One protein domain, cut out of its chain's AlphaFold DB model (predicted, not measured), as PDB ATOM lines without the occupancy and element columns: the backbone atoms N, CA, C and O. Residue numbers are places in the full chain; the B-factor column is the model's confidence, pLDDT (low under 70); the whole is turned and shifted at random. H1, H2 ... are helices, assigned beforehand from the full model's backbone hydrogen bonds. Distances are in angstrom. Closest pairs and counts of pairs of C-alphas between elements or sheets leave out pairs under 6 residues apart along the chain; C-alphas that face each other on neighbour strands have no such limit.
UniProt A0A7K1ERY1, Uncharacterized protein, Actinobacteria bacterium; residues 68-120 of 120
ATOM      1  N   TRP A  68     352.410 321.005 344.868       83.81
ATOM      2  CA  TRP A  68     351.421 321.001 345.951       83.81
ATOM      3  C   TRP A  68     351.883 320.319 347.252       83.81
ATOM      4  O   TRP A  68     351.749 320.925 348.319       83.81
ATOM      5  N   PRO A  69     352.504 319.118 347.234       80.94
ATOM      6  CA  PRO A  69     352.970 318.475 348.463       80.94
ATOM      7  C   PRO A  69     354.060 319.272 349.192       80.94
ATOM      8  O   PRO A  69     354.182 319.151 350.411       80.94
ATOM      9  N   ARG A  70     354.832 320.087 348.460       76.06
ATOM     10  CA  ARG A  70     355.902 320.947 348.990       76.06
ATOM     11  C   ARG A  70     355.376 322.271 349.551       76.06
ATOM     12  O   ARG A  70     356.043 322.878 350.377       76.06
ATOM     13  N   LEU A  71     354.178 322.701 349.157       74.62
ATOM     14  CA  LEU A  71     353.549 323.960 349.588       74.62
ATOM     15  C   LEU A  71     352.843 323.874 350.951       74.62
ATOM     16  O   LEU A  71     352.200 324.831 351.371       74.62
ATOM     17  N   LYS A  72     352.958 322.747 351.662       77.31
ATOM     18  CA  LYS A  72     352.276 322.518 352.947       77.31
ATOM     19  C   LYS A  72     352.812 323.368 354.103       77.31
ATOM     20  O   LYS A  72     352.134 323.502 355.116       77.31
ATOM     21  N   GLU A  73     354.006 323.945 353.976       83.06
ATOM     22  CA  GLU A  73     354.518 324.900 354.958       83.06
ATOM     23  C   GLU A  73     353.884 326.281 354.760       83.06
ATOM     24  O   GLU A  73     353.967 326.867 353.679       83.06
ATOM     25  N   SER A  74     353.329 326.864 355.829       75.62
ATOM     26  CA  SER A  74     352.629 328.156 355.775       75.62
ATOM     27  C   SER A  74     353.483 329.292 355.196       75.62
ATOM     28  O   SER A  74     352.959 330.183 354.532       75.62
ATOM     29  N   LYS A  75     354.808 329.254 355.397       78.62
ATOM     30  CA  LYS A  75     355.747 330.234 354.825       78.62
ATOM     31  C   LYS A  75     355.866 330.117 353.301       78.62
ATOM     32  O   LYS A  75     355.884 331.138 352.618       78.62
ATOM     33  N   LEU A  76     355.922 328.893 352.772       77.56
ATOM     34  CA  LEU A  76     356.006 328.636 351.330       77.56
ATOM     35  C   LEU A  76     354.695 328.982 350.625       77.56
ATOM     36  O   LEU A  76     354.723 329.489 349.508       77.56
ATOM     37  N   LEU A  77     353.560 328.776 351.294       83.06
ATOM     38  CA  LEU A  77     352.244 329.126 350.764       83.06
ATOM     39  C   LEU A  77     352.076 330.651 350.643       83.06
ATOM     40  O   LEU A  77     351.662 331.139 349.594       83.06
ATOM     41  N   VAL A  78     352.485 331.416 351.664       85.12
ATOM     42  CA  VAL A  78     352.494 332.891 351.601       85.12
ATOM     43  C   VAL A  78     353.414 333.387 350.486       85.12
ATOM     44  O   VAL A  78     353.005 334.235 349.695       85.12
ATOM     45  N   LEU A  79     354.629 332.838 350.379       81.69
ATOM     46  CA  LEU A  79     355.561 333.196 349.309       81.69
ATOM     47  C   LEU A  79     354.961 332.908 347.925       81.69
ATOM     48  O   LEU A  79     355.003 333.773 347.056       81.69
ATOM     49  N   ALA A  80     354.350 331.737 347.739       80.19
ATOM     50  CA  ALA A  80     353.716 331.356 346.482       80.19
ATOM     51  C   ALA A  80     352.574 332.304 346.091       80.19
ATOM     52  O   ALA A  80     352.506 332.727 344.939       80.19
ATOM     53  N   VAL A  81     351.718 332.689 347.044       86.12
ATOM     54  CA  VAL A  81     350.622 333.642 346.802       86.12
ATOM     55  C   VAL A  81     351.162 335.026 346.440       86.12
ATOM     56  O   VAL A  81     350.706 335.624 345.467       86.12
ATOM     57  N   VAL A  82     352.164 335.524 347.169       85.00
ATOM     58  CA  VAL A  82     352.787 336.830 346.888       85.00
ATOM     59  C   VAL A  82     353.460 336.831 345.514       85.00
ATOM     60  O   VAL A  82     353.285 337.778 344.742       85.00
ATOM     61  N   SER A  83     354.189 335.768 345.170       79.19
ATOM     62  CA  SER A  83     354.812 335.621 343.853       79.19
ATOM     63  C   SER A  83     353.774 335.531 342.735       79.19
ATOM     64  O   SER A  83     353.929 336.220 341.731       79.19
ATOM     65  N   ALA A  84     352.699 334.756 342.913       82.12
ATOM     66  CA  ALA A  84     351.619 334.642 341.931       82.12
ATOM     67  C   ALA A  84     350.918 335.988 341.698       82.12
ATOM     68  O   ALA A  84     350.711 336.395 340.554       82.12
ATOM     69  N   PHE A  85     350.618 336.718 342.773       86.88
ATOM     70  CA  PHE A  85     350.014 338.046 342.693       86.88
ATOM     71  C   PHE A  85     350.923 339.038 341.957       86.88
ATOM     72  O   PHE A  85     350.486 339.734 341.041       86.88
ATOM     73  N   THR A  86     352.214 339.040 342.297       79.69
ATOM     74  CA  THR A  86     353.214 339.916 341.670       79.69
ATOM     75  C   THR A  86     353.402 339.594 340.186       79.69
ATOM     76  O   THR A  86     353.410 340.504 339.358       79.69
ATOM     77  N   ALA A  87     353.503 338.310 339.826       78.00
ATOM     78  CA  ALA A  87     353.600 337.868 338.435       78.00
ATOM     79  C   ALA A  87     352.368 338.271 337.617       78.00
ATOM     80  O   ALA A  87     352.509 338.749 336.492       78.00
ATOM     81  N   THR A  88     351.172 338.130 338.197       80.81
ATOM     82  CA  THR A  88     349.907 338.497 337.542       80.81
ATOM     83  C   THR A  88     349.857 339.998 337.258       80.81
ATOM     84  O   THR A  88     349.590 340.396 336.125       80.81
ATOM     85  N   LEU A  89     350.207 340.826 338.249       84.06
ATOM     86  CA  LEU A  89     350.300 342.281 338.098       84.06
ATOM     87  C   LEU A  89     351.314 342.691 337.026       84.06
ATOM     88  O   LEU A  89     351.011 343.535 336.189       84.06
ATOM     89  N   LEU A  90     352.504 342.086 337.032       77.38
ATOM     90  CA  LEU A  90     353.563 342.399 336.069       77.38
ATOM     91  C   LEU A  90     353.243 341.913 334.649       77.38
ATOM     92  O   LEU A  90     353.731 342.509 333.690       77.38
ATOM     93  N   SER A  91     352.413 340.874 334.494       75.38
ATOM     94  CA  SER A  91     352.035 340.351 333.172       75.38
ATOM     95  C   SER A  91     351.258 341.360 332.321       75.38
ATOM     96  O   SER A  91     351.349 341.316 331.099       75.38
ATOM     97  N   ALA A  92     350.564 342.317 332.947       74.56
ATOM     98  CA  ALA A  92     349.843 343.374 332.238       74.56
ATOM     99  C   ALA A  92     350.776 344.405 331.573       74.56
ATOM    100  O   ALA A  92     350.351 345.125 330.672       74.56
ATOM    101  N   PHE A  93     352.036 344.489 332.012       76.25
ATOM    102  CA  PHE A  93     352.974 345.535 331.590       76.25
ATOM    103  C   PHE A  93     354.158 345.008 330.777       76.25
ATOM    104  O   PHE A  93     354.868 345.801 330.160       76.25
ATOM    105  N   ILE A  94     354.411 343.696 330.795       72.19
ATOM    106  CA  ILE A  94     355.644 343.109 330.267       72.19
ATOM    107  C   ILE A  94     355.314 341.885 329.396       72.19
ATOM    108  O   ILE A  94     354.470 341.080 329.794       72.19
ATOM    109  N   PRO A  95     355.987 341.702 328.238       73.06
ATOM    110  CA  PRO A  95     355.794 340.538 327.379       73.06
ATOM    111  C   PRO A  95     355.904 339.206 328.129       73.06
ATOM    112  O   PRO A  95     356.709 339.054 329.055       73.06
ATOM    113  N   ALA A  96     355.113 338.227 327.685       65.62
ATOM    114  CA  ALA A  96     355.083 336.886 328.255       65.62
ATOM    115  C   ALA A  96     356.501 336.285 328.358       65.62
ATOM    116  O   ALA A  96     357.286 336.335 327.414       65.62
ATOM    117  N   GLY A  97     356.831 335.739 329.532       64.44
ATOM    118  CA  GLY A  97     358.130 335.122 329.840       64.44
ATOM    119  C   GLY A  97     359.044 335.962 330.740       64.44
ATOM    120  O   GLY A  97     359.682 335.409 331.635       64.44
ATOM    121  N   LEU A  98     359.053 337.292 330.605       74.25
ATOM    122  CA  LEU A  98     359.866 338.161 331.472       74.25
ATOM    123  C   LEU A  98     359.386 338.204 332.936       74.25
ATOM    124  O   LEU A  98     360.233 338.103 333.828       74.25
ATOM    125  N   PRO A  99     358.071 338.308 333.227       75.12
ATOM    126  CA  PRO A  99     357.572 338.276 334.602       75.12
ATOM    127  C   PRO A  99     358.022 337.026 335.364       75.12
ATOM    128  O   PRO A  99     358.404 337.124 336.527       75.12
ATOM    129  N   VAL A 100     358.065 335.873 334.682       73.75
ATOM    130  CA  VAL A 100     358.483 334.586 335.258       73.75
ATOM    131  C   VAL A 100     359.949 334.631 335.692       73.75
ATOM    132  O   VAL A 100     360.263 334.255 336.825       73.75
ATOM    133  N   LEU A 101     360.836 335.151 334.835       79.44
ATOM    134  CA  LEU A 101     362.264 335.308 335.140       79.44
ATOM    135  C   LEU A 101     362.493 336.243 336.334       79.44
ATOM    136  O   LEU A 101     363.309 335.942 337.208       79.44
ATOM    137  N   LEU A 102     361.740 337.342 336.410       80.00
ATOM    138  CA  LEU A 102     361.821 338.286 337.525       80.00
ATOM    139  C   LEU A 102     361.374 337.641 338.843       80.00
ATOM    140  O   LEU A 102     362.078 337.752 339.847       80.00
ATOM    141  N   THR A 103     360.258 336.907 338.853       78.38
ATOM    142  CA  THR A 103     359.828 336.181 340.059       78.38
ATOM    143  C   THR A 103     360.801 335.082 340.474       78.38
ATOM    144  O   THR A 103     361.038 334.908 341.670       78.38
ATOM    145  N   ALA A 104     361.415 334.377 339.518       80.62
ATOM    146  CA  ALA A 104     362.444 333.386 339.818       80.62
ATOM    147  C   ALA A 104     363.663 334.037 340.495       80.62
ATOM    148  O   ALA A 104     364.157 333.520 341.497       80.62
ATOM    149  N   ALA A 105     364.097 335.207 340.017       84.06
ATOM    150  CA  ALA A 105     365.180 335.963 340.641       84.06
ATOM    151  C   ALA A 105     364.840 336.381 342.084       84.06
ATOM    152  O   ALA A 105     365.664 336.206 342.981       84.06
ATOM    153  N   VAL A 106     363.616 336.859 342.338       81.31
ATOM    154  CA  VAL A 106     363.154 337.201 343.697       81.31
ATOM    155  C   VAL A 106     363.189 335.981 344.626       81.31
ATOM    156  O   VAL A 106     363.668 336.089 345.755       81.31
ATOM    157  N   ALA A 107     362.740 334.814 344.157       79.38
ATOM    158  CA  ALA A 107     362.771 333.579 344.943       79.38
ATOM    159  C   ALA A 107     364.207 333.142 345.291       79.38
ATOM    160  O   ALA A 107     364.479 332.770 346.435       79.38
ATOM    161  N   VAL A 108     365.141 333.242 344.337       86.00
ATOM    162  CA  VAL A 108     366.567 332.944 344.565       86.00
ATOM    163  C   VAL A 108     367.172 333.905 345.589       86.00
ATOM    164  O   VAL A 108     367.842 333.462 346.521       86.00
ATOM    165  N   LEU A 109     366.907 335.207 345.467       87.75
ATOM    166  CA  LEU A 109     367.395 336.210 346.417       87.75
ATOM    167  C   LEU A 109     366.851 335.971 347.832       87.75
ATOM    168  O   LEU A 109     367.603 336.063 348.804       87.75
ATOM    169  N   PHE A 110     365.572 335.614 347.953       86.06
ATOM    170  CA  PHE A 110     364.963 335.266 349.236       86.06
ATOM    171  C   PHE A 110     365.620 334.031 349.868       86.06
ATOM    172  O   PHE A 110     365.924 334.031 351.061       86.06
ATOM    173  N   TRP A 111     365.895 332.998 349.069       87.00
ATOM    174  CA  TRP A 111     366.570 331.788 349.536       87.00
ATOM    175  C   TRP A 111     368.014 332.054 349.989       87.00
ATOM    176  O   TRP A 111     368.421 331.599 351.059       87.00
ATOM    177  N   LEU A 112     368.770 332.856 349.230       89.38
ATOM    178  CA  LEU A 112     370.120 333.286 349.614       89.38
ATOM    179  C   LEU A 112     370.108 334.075 350.930       89.38
ATOM    180  O   LEU A 112     370.967 333.872 351.788       89.38
ATOM    181  N   TYR A 113     369.110 334.938 351.115       89.38
ATOM    182  CA  TYR A 113     368.927 335.690 352.350       89.38
ATOM    183  C   TYR A 113     368.582 334.785 353.551       89.38
ATOM    184  O   TYR A 113     369.140 334.968 354.635       89.38
ATOM    185  N   GLU A 114     367.725 333.776 353.370       86.00
ATOM    186  CA  GLU A 114     367.433 332.751 354.389       86.00
ATOM    187  C   GLU A 114     368.694 331.972 354.806       86.00
ATOM    188  O   GLU A 114     368.914 331.763 356.003       86.00
ATOM    189  N   ILE A 115     369.556 331.593 353.853       86.25
ATOM    190  CA  ILE A 115     370.838 330.923 354.144       86.25
ATOM    191  C   ILE A 115     371.772 331.838 354.929       86.25
ATOM    192  O   ILE A 115     372.304 331.430 355.962       86.25
ATOM    193  N   ALA A 116     371.947 333.079 354.472       83.06
ATOM    194  CA  ALA A 116     372.819 334.048 355.129       83.06
ATOM    195  C   ALA A 116     372.362 334.355 356.565       83.06
ATOM    196  O   ALA A 116     373.193 334.584 357.442       83.06
ATOM    197  N   ARG A 117     371.048 334.322 356.823       88.50
ATOM    198  CA  ARG A 117     370.483 334.469 358.167       88.50
ATOM    199  C   ARG A 117     370.769 333.257 359.060       88.50
ATOM    200  O   ARG A 117     371.054 333.458 360.229       88.50
ATOM    201  N   LYS A 118     370.672 332.026 358.543       73.00
ATOM    202  CA  LYS A 118     370.918 330.794 359.323       73.00
ATOM    203  C   LYS A 118     372.399 330.524 359.606       73.00
ATOM    204  O   LYS A 118     372.699 329.757 360.511       73.00
ATOM    205  N   ALA A 119     373.304 331.112 358.827       69.94
ATOM    206  CA  ALA A 119     374.750 330.989 359.011       69.94
ATOM    207  C   ALA A 119     375.321 331.915 360.107       69.94
ATOM    208  O   ALA A 119     376.528 331.894 360.349       69.94
ATOM    209  N   LYS A 120     374.476 332.742 360.728       52.97
ATOM    210  CA  LYS A 120     374.818 333.719 361.764       52.97
ATOM    211  C   LYS A 120     374.191 333.315 363.090       52.97
ATOM    212  O   LYS A 120     374.853 333.554 364.121       52.97
TER     213      LYS A 120
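AT A GLANCE: This is residues 68 to 120 of the 120 residues of an uncharacterized protein of Actinobacteria bacterium (UniProt A0A7K1ERY1). The long helix H3 and H2 make a narrow V, a helical hairpin that meets near its turn and opens away from it, with the short H1 at H2's open end. H3's far part, residues 111 to 118, sticks out. The printed part has 53 residues with three named helices, H1, H2, H3 in chain order, and is all helix. It is loose, with a radius of gyration of the C-alphas of 12.9 A, and elongated, 39 by 23 by 14 A.

HOW THE PARTS SIT: H3, residues 98 to 118, touches H2, residues 74 to 91, with residues 99 to 103 alone, and H2 touches it with residues 83 to 91 alone. Their closest C-alphas, of Ala 87 and Pro 99, are 5.5 A apart. This hairpin has a shallow tilt of 30 degrees, opposite ways. H1, residues 68 to 72, is close to H2 but not clearly touching, the closest C-alphas being those of Leu 71 and Leu 77, 5.5 A. H1 and H3 are apart. In H2 and H3 every O i to N i+4 pair is within hydrogen-bond range; in H1 0 of 1 is, and 1 of 2 O i to N i+3 pairs.

IN THESE COORDINATES: H3 measures 30.9 A, from C-alpha 98 at (359.866, 338.161, 331.472) to C-alpha 118 at (370.918, 330.794, 359.323). H2 measures 25.7 A and H1 7.2 A, beginning at C-alpha 68 (351.421, 321.001, 345.951).

THE WHOLE: The C-alphas of Pro 95 and Lys 120, the two farthest apart, are 39.9 A apart. The printed part has no cut; no link is long. Residues 96 to 97 and 119 to 120 have pLDDT under 70.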